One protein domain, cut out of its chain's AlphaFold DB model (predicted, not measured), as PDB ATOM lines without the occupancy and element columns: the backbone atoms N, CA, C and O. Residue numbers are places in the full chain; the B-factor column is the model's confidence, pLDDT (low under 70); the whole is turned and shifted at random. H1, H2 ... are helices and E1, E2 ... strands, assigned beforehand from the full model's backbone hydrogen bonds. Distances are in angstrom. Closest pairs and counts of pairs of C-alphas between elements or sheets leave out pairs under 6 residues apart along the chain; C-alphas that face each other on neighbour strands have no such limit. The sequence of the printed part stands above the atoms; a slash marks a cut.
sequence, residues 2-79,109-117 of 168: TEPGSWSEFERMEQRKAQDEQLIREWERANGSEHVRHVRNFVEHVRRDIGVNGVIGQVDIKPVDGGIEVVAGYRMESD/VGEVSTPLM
ATOM      1  N   THR A   2     -43.857   1.441 -11.667       41.38
ATOM      2  CA  THR A   2     -44.539   0.851 -12.827       41.38
ATOM      3  C   THR A   2     -43.675  -0.306 -13.302       41.38
ATOM      4  O   THR A   2     -42.497  -0.088 -13.581       41.38
ATOM      5  N   GLU A   3     -44.203  -1.527 -13.303       45.97
ATOM      6  CA  GLU A   3     -43.422  -2.692 -13.715       45.97
ATOM      7  C   GLU A   3     -42.987  -2.536 -15.183       45.97
ATOM      8  O   GLU A   3     -43.839  -2.346 -16.058       45.97
ATOM      9  N   PRO A   4     -41.674  -2.579 -15.479       48.09
ATOM     10  CA  PRO A   4     -41.170  -2.514 -16.842       48.09
ATOM     11  C   PRO A   4     -41.423  -3.866 -17.513       48.09
ATOM     12  O   PRO A   4     -40.571  -4.747 -17.503       48.09
ATOM     13  N   GLY A   5     -42.624  -4.066 -18.049       56.03
ATOM     14  CA  GLY A   5     -42.954  -5.325 -18.721       56.03
ATOM     15  C   GLY A   5     -44.419  -5.512 -19.082       56.03
ATOM     16  O   GLY A   5     -44.714  -6.277 -19.995       56.03
ATOM     17  N   SER A   6     -45.336  -4.786 -18.443       61.44
ATOM     18  CA  SER A   6     -46.759  -4.872 -18.770       61.44
ATOM     19  C   SER A   6     -47.100  -3.941 -19.935       61.44
ATOM     20  O   SER A   6     -47.775  -2.928 -19.751       61.44
ATOM     21  N   TRP A   7     -46.636  -4.273 -21.139       69.19
ATOM     22  CA  TRP A   7     -47.259  -3.715 -22.338       69.19
ATOM     23  C   TRP A   7     -48.724  -4.141 -22.352       69.19
ATOM     24  O   TRP A   7     -49.038  -5.326 -22.181       69.19
ATOM     25  N   SER A   8     -49.618  -3.178 -22.552       83.69
ATOM     26  CA  SER A   8     -51.033  -3.491 -22.711       83.69
ATOM     27  C   SER A   8     -51.222  -4.448 -23.890       83.69
ATOM     28  O   SER A   8     -50.439  -4.460 -24.844       83.69
ATOM     29  N   GLU A   9     -52.263  -5.276 -23.840       84.31
ATOM     30  CA  GLU A   9     -52.602  -6.175 -24.952       84.31
ATOM     31  C   GLU A   9     -52.737  -5.410 -26.277       84.31
ATOM     32  O   GLU A   9     -52.288  -5.879 -27.321       84.31
ATOM     33  N   PHE A  10     -53.270  -4.186 -26.208       88.00
ATOM     34  CA  PHE A  10     -53.371  -3.273 -27.338       88.00
ATOM     35  C   PHE A  10     -52.000  -2.915 -27.928       88.00
ATOM     36  O   PHE A  10     -51.792  -3.092 -29.126       88.00
ATOM     37  N   GLU A  11     -51.048  -2.468 -27.107       90.81
ATOM     38  CA  GLU A  11     -49.716  -2.099 -27.601       90.81
ATOM     39  C   GLU A  11     -48.941  -3.315 -28.118       90.81
ATOM     40  O   GLU A  11     -48.264  -3.227 -29.144       90.81
ATOM     41  N   ARG A  12     -49.074  -4.475 -27.460       90.06
ATOM     42  CA  ARG A  12     -48.502  -5.728 -27.971       90.06
ATOM     43  C   ARG A  12     -49.095  -6.070 -29.337       90.06
ATOM     44  O   ARG A  12     -48.357  -6.427 -30.250       90.06
ATOM     45  N   MET A  13     -50.407  -5.919 -29.518       94.06
ATOM     46  CA  MET A  13     -51.065  -6.161 -30.803       94.06
ATOM     47  C   MET A  13     -50.605  -5.176 -31.887       94.06
ATOM     48  O   MET A  13     -50.398  -5.570 -33.034       94.06
ATOM     49  N   GLU A  14     -50.416  -3.904 -31.544       94.88
ATOM     50  CA  GLU A  14     -49.888  -2.900 -32.470       94.88
ATOM     51  C   GLU A  14     -48.445  -3.220 -32.880       94.88
ATOM     52  O   GLU A  14     -48.115  -3.205 -34.068       94.88
ATOM     53  N   GLN A  15     -47.610  -3.634 -31.922       93.44
ATOM     54  CA  GLN A  15     -46.257  -4.113 -32.195       93.44
ATOM     55  C   GLN A  15     -46.266  -5.333 -33.124       93.44
ATOM     56  O   GLN A  15     -45.468  -5.393 -34.061       93.44
ATOM     57  N   ARG A  16     -47.178  -6.287 -32.911       95.06
ATOM     58  CA  ARG A  16     -47.332  -7.449 -33.797       95.06
ATOM     59  C   ARG A  16     -47.704  -7.043 -35.216       95.06
ATOM     60  O   ARG A  16     -47.058  -7.502 -36.149       95.06
ATOM     61  N   LYS A  17     -48.661  -6.130 -35.388       96.75
ATOM     62  CA  LYS A  17     -49.020  -5.607 -36.716       96.75
ATOM     63  C   LYS A  17     -47.842  -4.911 -37.401       96.75
ATOM     64  O   LYS A  17     -47.667  -5.052 -38.606       96.75
ATOM     65  N   ALA A  18     -47.016  -4.185 -36.648       96.88
ATOM     66  CA  ALA A  18     -45.810  -3.567 -37.192       96.88
ATOM     67  C   ALA A  18     -44.770  -4.611 -37.641       96.88
ATOM     68  O   ALA A  18     -44.144  -4.432 -38.684       96.88
ATOM     69  N   GLN A  19     -44.607  -5.705 -36.888       96.50
ATOM     70  CA  GLN A  19     -43.752  -6.837 -37.274       96.50
ATOM     71  C   GLN A  19     -44.282  -7.543 -38.529       96.50
ATOM     72  O   GLN A  19     -43.515  -7.806 -39.453       96.50
ATOM     73  N   ASP A  20     -45.589  -7.786 -38.594       97.56
ATOM     74  CA  ASP A  20     -46.245  -8.385 -39.758       97.56
ATOM     75  C   ASP A  20     -46.039  -7.525 -41.018       97.56
ATOM     76  O   ASP A  20     -45.716  -8.030 -42.089       97.56
ATOM     77  N   GLU A  21     -46.155  -6.202 -40.893       98.00
ATOM     78  CA  GLU A  21     -45.915  -5.269 -41.996       98.00
ATOM     79  C   GLU A  21     -44.438  -5.241 -42.429       98.00
ATOM     80  O   GLU A  21     -44.147  -5.112 -43.620       98.00
ATOM     81  N   GLN A  22     -43.488  -5.398 -41.500       97.81
ATOM     82  CA  GLN A  22     -42.073  -5.576 -41.851       97.81
ATOM     83  C   GLN A  22     -41.855  -6.870 -42.637       97.81
ATOM     84  O   GLN A  22     -41.201  -6.834 -43.680       97.81
ATOM     85  N   LEU A  23     -42.465  -7.973 -42.196       97.00
ATOM     86  CA  LEU A  23     -42.406  -9.262 -42.883       97.00
ATOM     87  C   LEU A  23     -42.960  -9.163 -44.313       97.00
ATOM     88  O   LEU A  23     -42.333  -9.648 -45.252       97.00
ATOM     89  N   ILE A  24     -44.090  -8.474 -44.503       97.75
ATOM     90  CA  ILE A  24     -44.683  -8.251 -45.832       97.75
ATOM     91  C   ILE A  24     -43.739  -7.439 -46.729       97.75
ATOM     92  O   ILE A  24     -43.572  -7.776 -47.899       97.75
ATOM     93  N   ARG A  25     -43.089  -6.394 -46.204       97.88
ATOM     94  CA  ARG A  25     -42.130  -5.579 -46.977       97.88
ATOM     95  C   ARG A  25     -40.872  -6.350 -47.353       97.88
ATOM     96  O   ARG A  25     -40.317  -6.141 -48.430       97.88
ATOM     97  N   GLU A  26     -40.387  -7.206 -46.462       97.44
ATOM     98  CA  GLU A  26     -39.260  -8.090 -46.755       97.44
ATOM     99  C   GLU A  26     -39.630  -9.109 -47.830       97.44
ATOM    100  O   GLU A  26     -38.867  -9.301 -48.780       97.44
ATOM    101  N   TRP A  27     -40.832  -9.675 -47.735       96.81
ATOM    102  CA  TRP A  27     -41.378 -10.563 -48.749       96.81
ATOM    103  C   TRP A  27     -41.534  -9.858 -50.106       96.81
ATOM    104  O   TRP A  27     -41.078 -10.390 -51.116       96.81
ATOM    105  N   GLU A  28     -42.092  -8.643 -50.138       97.25
ATOM    106  CA  GLU A  28     -42.229  -7.822 -51.352       97.25
ATOM    107  C   GLU A  28     -40.869  -7.521 -51.984       97.25
ATOM    108  O   GLU A  28     -40.704  -7.622 -53.199       97.25
ATOM    109  N   ARG A  29     -39.862  -7.188 -51.170       97.31
ATOM    110  CA  ARG A  29     -38.505  -6.930 -51.663       97.31
ATOM    111  C   ARG A  29     -37.907  -8.158 -52.353       97.31
ATOM    112  O   ARG A  29     -37.162  -7.997 -53.315       97.31
ATOM    113  N   ALA A  30     -38.196  -9.356 -51.849       96.44
ATOM    114  CA  ALA A  30     -37.664 -10.603 -52.386       96.44
ATOM    115  C   ALA A  30     -38.451 -11.131 -53.600       96.44
ATOM    116  O   ALA A  30     -37.845 -11.705 -54.504       96.44
ATOM    117  N   ASN A  31     -39.773 -10.932 -53.635       94.31
ATOM    118  CA  ASN A  31     -40.676 -11.590 -54.591       94.31
ATOM    119  C   ASN A  31     -41.364 -10.628 -55.576       94.31
ATOM    120  O   ASN A  31     -41.975 -11.070 -56.547       94.31
ATOM    121  N   GLY A  32     -41.265  -9.317 -55.353       94.25
ATOM    122  CA  GLY A  32     -41.965  -8.290 -56.119       94.25
ATOM    123  C   GLY A  32     -43.356  -7.956 -55.570       94.25
ATOM    124  O   GLY A  32     -43.839  -8.535 -54.596       94.25
ATOM    125  N   SER A  33     -44.013  -6.987 -56.211       94.81
ATOM    126  CA  SER A  33     -45.267  -6.395 -55.728       94.81
ATOM    127  C   SER A  33     -46.546  -7.085 -56.226       94.81
ATOM    128  O   SER A  33     -47.632  -6.791 -55.727       94.81
ATOM    129  N   GLU A  34     -46.442  -8.027 -57.175       93.81
ATOM    130  CA  GLU A  34     -47.589  -8.619 -57.888       93.81
ATOM    131  C   GLU A  34     -48.636  -9.235 -56.946       93.81
ATOM    132  O   GLU A  34     -49.843  -9.071 -57.137       93.81
ATOM    133  N   HIS A  35     -48.186  -9.924 -55.896       94.38
ATOM    134  CA  HIS A  35     -49.070 -10.641 -54.976       94.38
ATOM    135  C   HIS A  35     -49.093 -10.063 -53.557       94.38
ATOM    136  O   HIS A  35     -49.737 -10.639 -52.678       94.38
ATOM    137  N   VAL A  36     -48.488  -8.892 -53.333       96.44
ATOM    138  CA  VAL A  36     -48.405  -8.261 -52.002       96.44
ATOM    139  C   VAL A  36     -49.779  -8.028 -51.392       96.44
ATOM    140  O   VAL A  36     -49.963  -8.232 -50.196       96.44
ATOM    141  N   ARG A  37     -50.783  -7.671 -52.204       95.88
ATOM    142  CA  ARG A  37     -52.157  -7.499 -51.708       95.88
ATOM    143  C   ARG A  37     -52.731  -8.795 -51.127       95.88
ATOM    144  O   ARG A  37     -53.403  -8.754 -50.103       95.88
ATOM    145  N   HIS A  38     -52.475  -9.935 -51.770       94.62
ATOM    146  CA  HIS A  38     -52.957 -11.239 -51.303       94.62
ATOM    147  C   HIS A  38     -52.219 -11.671 -50.038       94.62
ATOM    148  O   HIS A  38     -52.855 -12.092 -49.076       94.62
ATOM    149  N   VAL A  39     -50.900 -11.477 -50.015       96.62
ATOM    150  CA  VAL A  39     -50.054 -11.724 -48.844       96.62
ATOM    151  C   VAL A  39     -50.504 -10.884 -47.650       96.62
ATOM    152  O   VAL A  39     -50.734 -11.437 -46.579       96.62
ATOM    153  N   ARG A  40     -50.722  -9.576 -47.831       97.81
ATOM    154  CA  ARG A  40     -51.201  -8.691 -46.760       97.81
ATOM    155  C   ARG A  40     -52.559  -9.135 -46.219       97.81
ATOM    156  O   ARG A  40     -52.691  -9.309 -45.014       97.81
ATOM    157  N   ASN A  41     -53.539  -9.373 -47.093       96.94
ATOM    158  CA  ASN A  41     -54.870  -9.821 -46.670       96.94
ATOM    159  C   ASN A  41     -54.812 -11.139 -45.886       96.94
ATOM    160  O   ASN A  41     -55.521 -11.310 -44.895       96.94
ATOM    161  N   PHE A  42     -53.966 -12.072 -46.326       96.81
ATOM    162  CA  PHE A  42     -53.789 -13.350 -45.652       96.81
ATOM    163  C   PHE A  42     -53.137 -13.185 -44.276       96.81
ATOM    164  O   PHE A  42     -53.648 -13.706 -43.289       96.81
ATOM    165  N   VAL A  43     -52.065 -12.399 -44.180       97.31
ATOM    166  CA  VAL A  43     -51.394 -12.095 -42.907       97.31
ATOM    167  C   VAL A  43     -52.346 -11.419 -41.920       97.31
ATOM    168  O   VAL A  43     -52.385 -11.804 -40.755       97.31
ATOM    169  N   GLU A  44     -53.169 -10.471 -42.377       96.81
ATOM    170  CA  GLU A  44     -54.196  -9.836 -41.542       96.81
ATOM    171  C   GLU A  44     -55.230 -10.839 -41.013       96.81
ATOM    172  O   GLU A  44     -55.663 -10.733 -39.862       96.81
ATOM    173  N   HIS A  45     -55.616 -11.819 -41.834       96.19
ATOM    174  CA  HIS A  45     -56.515 -12.895 -41.425       96.19
ATOM    175  C   HIS A  45     -55.865 -13.784 -40.361       96.19
ATOM    176  O   HIS A  45     -56.406 -13.922 -39.267       96.19
ATOM    177  N   VAL A  46     -54.657 -14.287 -40.630       95.75
ATOM    178  CA  VAL A  46     -53.900 -15.125 -39.689       95.75
ATOM    179  C   VAL A  46     -53.672 -14.393 -38.367       95.75
ATOM    180  O   VAL A  46     -53.861 -14.971 -37.301       95.75
ATOM    181  N   ARG A  47     -53.341 -13.097 -38.407       96.50
ATOM    182  CA  ARG A  47     -53.171 -12.255 -37.216       96.50
ATOM    183  C   ARG A  47     -54.446 -12.159 -36.376       96.50
ATOM    184  O   ARG A  47     -54.362 -12.143 -35.149       96.50
ATOM    185  N   ARG A  48     -55.619 -12.083 -37.009       96.06
ATOM    186  CA  ARG A  48     -56.902 -12.084 -36.292       96.06
ATOM    187  C   ARG A  48     -57.129 -13.405 -35.554       96.06
ATOM    188  O   ARG A  48     -57.640 -13.369 -34.441       96.06
ATOM    189  N   ASP A  49     -56.708 -14.519 -36.143       94.50
ATOM    190  CA  ASP A  49     -56.929 -15.856 -35.588       94.50
ATOM    191  C   ASP A  49     -55.944 -16.201 -34.465       94.50
ATOM    192  O   ASP A  49     -56.343 -16.712 -33.420       94.50
ATOM    193  N   ILE A  50     -54.654 -15.903 -34.651       93.00
ATOM    194  CA  ILE A  50     -53.610 -16.234 -33.662       93.00
ATOM    195  C   ILE A  50     -53.481 -15.181 -32.549       93.00
ATOM    196  O   ILE A  50     -52.837 -15.426 -31.525       93.00
ATOM    197  N   GLY A  51     -54.067 -13.997 -32.746       93.12
ATOM    198  CA  GLY A  51     -54.078 -12.907 -31.775       93.12
ATOM    199  C   GLY A  51     -52.686 -12.368 -31.434       93.12
ATOM    200  O   GLY A  51     -51.750 -12.433 -32.230       93.12
ATOM    201  N   VAL A  52     -52.546 -11.805 -30.235       93.00
ATOM    202  CA  VAL A  52     -51.318 -11.139 -29.758       93.00
ATOM    203  C   VAL A  52     -50.175 -12.109 -29.416       93.00
ATOM    204  O   VAL A  52     -48.995 -11.758 -29.537       93.00
ATOM    205  N   ASN A  53     -50.525 -13.339 -29.032       89.94
ATOM    206  CA  ASN A  53     -49.582 -14.372 -28.597       89.94
ATOM    207  C   ASN A  53     -48.941 -15.114 -29.773       89.94
ATOM    208  O   ASN A  53     -47.892 -15.732 -29.616       89.94
ATOM    209  N   GLY A  54     -49.537 -15.043 -30.961       92.31
ATOM    210  CA  GLY A  54     -48.954 -15.623 -32.160       92.31
ATOM    211  C   GLY A  54     -47.872 -14.742 -32.784       92.31
ATOM    212  O   GLY A  54     -47.956 -13.514 -32.793       92.31
ATOM    213  N   VAL A  55     -46.857 -15.365 -33.369       94.69
ATOM    214  CA  VAL A  55     -45.818 -14.701 -34.163       94.69
ATOM    215  C   VAL A  55     -45.787 -15.341 -35.534       94.69
ATOM    216  O   VAL A  55     -45.491 -16.530 -35.643       94.69
ATOM    217  N   ILE A  56     -46.079 -14.552 -36.566       96.50
ATOM    218  CA  ILE A  56     -45.934 -14.967 -37.959       96.50
ATOM    219  C   ILE A  56     -44.457 -14.796 -38.308       96.50
ATOM    220  O   ILE A  56     -43.925 -13.692 -38.241       96.50
ATOM    221  N   GLY A  57     -43.776 -15.905 -38.587       93.00
ATOM    222  CA  GLY A  57     -42.331 -15.912 -38.835       93.00
ATOM    223  C   GLY A  57     -41.965 -16.035 -40.309       93.00
ATOM    224  O   GLY A  57     -40.856 -15.683 -40.696       93.00
ATOM    225  N   GLN A  58     -42.881 -16.547 -41.127       93.44
ATOM    226  CA  GLN A  58     -42.647 -16.782 -42.544       93.44
ATOM    227  C   GLN A  58     -43.957 -16.651 -43.309       93.44
ATOM    228  O   GLN A  58     -44.990 -17.130 -42.844       93.44
ATOM    229  N   VAL A  59     -43.888 -16.042 -44.491       96.00
ATOM    230  CA  VAL A  59     -44.968 -16.031 -45.479       96.00
ATOM    231  C   VAL A  59     -44.372 -16.359 -46.838       96.00
ATOM    232  O   VAL A  59     -43.288 -15.879 -47.161       96.00
ATOM    233  N   ASP A  60     -45.061 -17.189 -47.612       94.75
ATOM    234  CA  ASP A  60     -44.623 -17.621 -48.936       94.75
ATOM    235  C   ASP A  60     -45.820 -17.839 -49.875       94.75
ATOM    236  O   ASP A  60     -46.973 -17.883 -49.432       94.75
ATOM    237  N   ILE A  61     -45.547 -17.970 -51.174       94.75
ATOM    238  CA  ILE A  61     -46.541 -18.299 -52.193       94.75
ATOM    239  C   ILE A  61     -46.093 -19.556 -52.929       94.75
ATOM    240  O   ILE A  61     -45.089 -19.559 -53.639       94.75
ATOM    241  N   LYS A  62     -46.904 -20.607 -52.838       92.00
ATOM    242  CA  LYS A  62     -46.694 -21.856 -53.565       92.00
ATOM    243  C   LYS A  62     -47.549 -21.860 -54.837       92.00
ATOM    244  O   LYS A  62     -48.751 -21.601 -54.759       92.00
ATOM    245  N   PRO A  63     -46.985 -22.145 -56.021       89.62
ATOM    246  CA  PRO A  63     -47.799 -22.393 -57.202       89.62
ATOM    247  C   PRO A  63     -48.575 -23.703 -57.025       89.62
ATOM    248  O   PRO A  63     -48.018 -24.704 -56.574       89.62
ATOM    249  N   VAL A  64     -49.848 -23.697 -57.407       92.12
ATOM    250  CA  VAL A  64     -50.723 -24.879 -57.409       92.12
ATOM    251  C   VAL A  64     -51.392 -25.012 -58.775       92.12
ATOM    252  O   VAL A  64     -51.434 -24.051 -59.548       92.12
ATOM    253  N   ASP A  65     -51.917 -26.194 -59.102       88.94
ATOM    254  CA  ASP A  65     -52.616 -26.402 -60.372       88.94
ATOM    255  C   ASP A  65     -53.779 -25.405 -60.522       88.94
ATOM    256  O   ASP A  65     -54.778 -25.458 -59.808       88.94
ATOM    257  N   GLY A  66     -53.628 -24.460 -61.457       86.38
ATOM    258  CA  GLY A  66     -54.632 -23.430 -61.740       86.38
ATOM    259  C   GLY A  66     -54.586 -22.175 -60.856       86.38
ATOM    260  O   GLY A  66     -55.481 -21.331 -60.967       86.38
ATOM    261  N   GLY A  67     -53.565 -21.987 -60.014       89.94
ATOM    262  CA  GLY A  67     -53.523 -20.823 -59.128       89.94
ATOM    263  C   GLY A  67     -52.250 -20.659 -58.309       89.94
ATOM    264  O   GLY A  67     -51.192 -21.207 -58.620       89.94
ATOM    265  N   ILE A  68     -52.376 -19.857 -57.259       91.00
ATOM    266  CA  ILE A  68     -51.338 -19.652 -56.250       91.00
ATOM    267  C   ILE A  68     -51.926 -19.966 -54.879       91.00
ATOM    268  O   ILE A  68     -53.118 -19.802 -54.665       91.00
ATOM    269  N   GLU A  69     -51.115 -20.401 -53.937       93.88
ATOM    270  CA  GLU A  69     -51.517 -20.642 -52.557       93.88
ATOM    271  C   GLU A  69     -50.611 -19.830 -51.642       93.88
ATOM    272  O   GLU A  69     -49.390 -19.929 -51.730       93.88
ATOM    273  N   VAL A  70     -51.206 -19.005 -50.780       94.31
ATOM    274  CA  VAL A  70     -50.446 -18.242 -49.783       94.31
ATOM    275  C   VAL A  70     -50.326 -19.091 -48.524       94.31
ATOM    276  O   VAL A  70     -51.323 -19.645 -48.051       94.31
ATOM    277  N   VAL A  71     -49.109 -19.201 -47.994       93.50
ATOM    278  CA  VAL A  71     -48.781 -20.020 -46.821       93.50
ATOM    279  C   VAL A  71     -48.102 -19.160 -45.768       93.50
ATOM    280  O   VAL A  71     -47.256 -18.333 -46.103       93.50
ATOM    281  N   ALA A  72     -48.443 -19.366 -44.495       95.00
ATOM    282  CA  ALA A  72     -47.773 -18.724 -43.371       95.00
ATOM    283  C   ALA A  72     -47.377 -19.744 -42.305       95.00
ATOM    284  O   ALA A  72     -48.180 -20.587 -41.897       95.00
ATOM    285  N   GLY A  73     -46.140 -19.614 -41.828       94.69
ATOM    286  CA  GLY A  73     -45.639 -20.309 -40.651       94.69
ATOM    287  C   GLY A  73     -45.733 -19.406 -39.426       94.69
ATOM    288  O   GLY A  73     -45.284 -18.254 -39.459       94.69
ATOM    289  N   TYR A  74     -46.289 -19.927 -38.333       94.50
ATOM    290  CA  TYR A  74     -46.399 -19.196 -37.074       94.50
ATOM    291  C   TYR A  74     -46.033 -20.050 -35.861       94.50
ATOM    292  O   TYR A  74     -46.052 -21.284 -35.889       94.50
ATOM    293  N   ARG A  75     -45.707 -19.365 -34.765       93.25
ATOM    294  CA  ARG A  75     -45.497 -19.961 -33.442       93.25
ATOM    295  C   ARG A  75     -46.282 -19.194 -32.386       93.25
ATOM    296  O   ARG A  75     -46.419 -17.980 -32.499       93.25
ATOM    297  N   MET A  76     -46.743 -19.885 -31.352       93.50
ATOM    298  CA  MET A  76     -47.340 -19.247 -30.176       93.50
ATOM    299  C   MET A  76     -46.268 -18.974 -29.117       93.50
ATOM    300  O   MET A  76     -45.515 -19.877 -28.752       93.50
ATOM    301  N   GLU A  77     -46.192 -17.740 -28.628       86.00
ATOM    302  CA  GLU A  77     -45.378 -17.363 -27.473       86.00
ATOM    303  C   GLU A  77     -46.231 -17.453 -26.202       86.00
ATOM    304  O   GLU A  77     -47.362 -16.967 -26.159       86.00
ATOM    305  N   SER A  78     -45.700 -18.114 -25.173       72.38
ATOM    306  CA  SER A  78     -46.309 -18.126 -23.842       72.38
ATOM    307  C   SER A  78     -46.114 -16.765 -23.178       72.38
ATOM    308  O   SER A  78     -45.053 -16.153 -23.319       72.38
ATOM    309  N   ASP A  79     -47.129 -16.297 -22.452       60.00
ATOM    310  CA  ASP A  79     -47.045 -15.047 -21.701       60.00
ATOM    311  C   ASP A  79     -45.893 -15.157 -20.671       60.00
ATOM    312  O   ASP A  79     -45.745 -16.197 -20.017       60.00
ATOM    313  N   VAL A 109     -46.093 -24.975 -33.234       55.81
ATOM    314  CA  VAL A 109     -45.682 -24.522 -34.563       55.81
ATOM    315  C   VAL A 109     -46.822 -24.898 -35.500       55.81
ATOM    316  O   VAL A 109     -47.155 -26.078 -35.616       55.81
ATOM    317  N   GLY A 110     -47.460 -23.897 -36.099       67.00
ATOM    318  CA  GLY A 110     -48.565 -24.083 -37.032       67.00
ATOM    319  C   GLY A 110     -48.189 -23.607 -38.431       67.00
ATOM    320  O   GLY A 110     -47.484 -22.612 -38.588       67.00
ATOM    321  N   GLU A 111     -48.678 -24.320 -39.443       72.44
ATOM    322  CA  GLU A 111     -48.681 -23.879 -40.838       72.44
ATOM    323  C   GLU A 111     -50.143 -23.738 -41.270       72.44
ATOM    324  O   GLU A 111     -50.967 -24.613 -40.997       72.44
ATOM    325  N   VAL A 112     -50.474 -22.618 -41.906       72.38
ATOM    326  CA  VAL A 112     -51.791 -22.377 -42.501       72.38
ATOM    327  C   VAL A 112     -51.606 -22.024 -43.969       72.38
ATOM    328  O   VAL A 112     -50.671 -21.307 -44.330       72.38
ATOM    329  N   SER A 113     -52.464 -22.568 -44.828       71.56
ATOM    330  CA  SER A 113     -52.401 -22.402 -46.281       71.56
ATOM    331  C   SER A 113     -53.796 -22.134 -46.834       71.56
ATOM    332  O   SER A 113     -54.766 -22.755 -46.391       71.56
ATOM    333  N   THR A 114     -53.912 -21.186 -47.766       64.44
ATOM    334  CA  THR A 114     -55.175 -20.898 -48.464       64.44
ATOM    335  C   THR A 114     -54.979 -20.921 -49.977       64.44
ATOM    336  O   THR A 114     -54.223 -20.081 -50.489       64.44
ATOM    337  N   PRO A 115     -55.678 -21.807 -50.714       44.56
ATOM    338  CA  PRO A 115     -55.607 -21.834 -52.167       44.56
ATOM    339  C   PRO A 115     -56.329 -20.618 -52.759       44.56
ATOM    340  O   PRO A 115     -57.518 -20.401 -52.521       44.56
ATOM    341  N   LEU A 116     -55.623 -19.838 -53.574       56.22
ATOM    342  CA  LEU A 116     -56.174 -18.775 -54.407       56.22
ATOM    343  C   LEU A 116     -56.265 -19.289 -55.850       56.22
ATOM    344  O   LEU A 116     -55.330 -19.192 -56.651       56.22
ATOM    345  N   MET A 117     -57.422 -19.849 -56.193       42.97
ATOM    346  CA  MET A 117     -57.754 -20.140 -57.586       42.97
ATOM    347  C   MET A 117     -57.793 -18.821 -58.372       42.97
ATOM    348  O   MET A 117     -58.316 -17.820 -57.875       42.97
TER     349      MET A 117
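AT A GLANCE: This is residues 2 to 79 and 109 to 117 of the 168 residues of an uncharacterized protein of Saccharopolyspora shandongensis (UniProt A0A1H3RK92). A helical hairpin, H1 and H2, packs on a twisted sheet of three strands, with the shorter helix H2 lying slantwise over one face and the longer helix H1 packed on H2 and on the edge strand E1. At one end residues 2 to 7, ahead of H1, make a tail that adds to the length. The printed part has 87 residues, with two named helices and then three named strands along the chain, H1 H2 E1 E2 E3, and is of mixed class, helices and strands. The sheet order is E1 - E2 - E3, all antiparallel. The whole is only just compact, close to loose, with a radius of gyration of the C-alphas of 14.3 A and spans of 55 by 24 by 16 A.

IN THESE COORDINATES: H1 is residues 9 to 31, 32.4 A from first to last C-alpha, beginning at C-alpha 9 at (-52.602, -6.175, -24.952). H2 is residues 36 to 50, 20.7 A long. E1 is residues 54 to 64, 27.0 A long, beginning at C-alpha 54 at (-48.954, -15.623, -32.160), and it bends by 63 degrees at residue 57. E2 is residues 67 to 76, 29.6 A long. E3 is residues 109 to 117, 26.4 A long, ending at C-alpha 117 at (-57.754, -20.140, -57.586).

HOW THE PARTS SIT: H1 and H2 form a helical hairpin: they touch, closest at the C-alphas of Glu 28 and Val 36, 6.2 A apart, and run opposite ways at a shallow tilt of 31 degrees. In both helices every O i to N i+4 pair is within hydrogen-bond range. H1 is on the sheet, and its closest C-alpha pair with E1 is Asp 20 and Ile 56, 6.8 A. H2 and the sheet make two layers, a helix on one face of a sheet. H2 has a height over the sheet of 8.6 A, lies over E1, E2 and E3, and runs slantwise to the strands, at 36 degrees to E2 on the local plane. The closest C-alphas of H2 and E2 are those of Val 39 and Val 70, 6.6 A apart. E1 and E2 are a hairpin of antiparallel strands at 161 degrees, with N 62 and O 69 at 2.8 A, within hydrogen-bond range. E2 and E3 are antiparallel at 162 degrees, with N 116 and O 68 at 2.7 A, within hydrogen-bond range. E1 and E3 are the edge strands.

THE WHOLE: The two C-alphas farthest apart are those of Thr 2 and Gly 66, 55.5 A. Residues 80 to 108 are not printed, and C-alphas 79 and 109 are 16.0 A apart across the cut, which falls in the link from E2 to E3. The links H1 to H2, H2 to E1 and E1 to E2 are tight. The mean pLDDT of the printed part is 87.2, and the model's confidence is under 70 at residues 2 to 7, 79, 109 to 110 and 114 to 117.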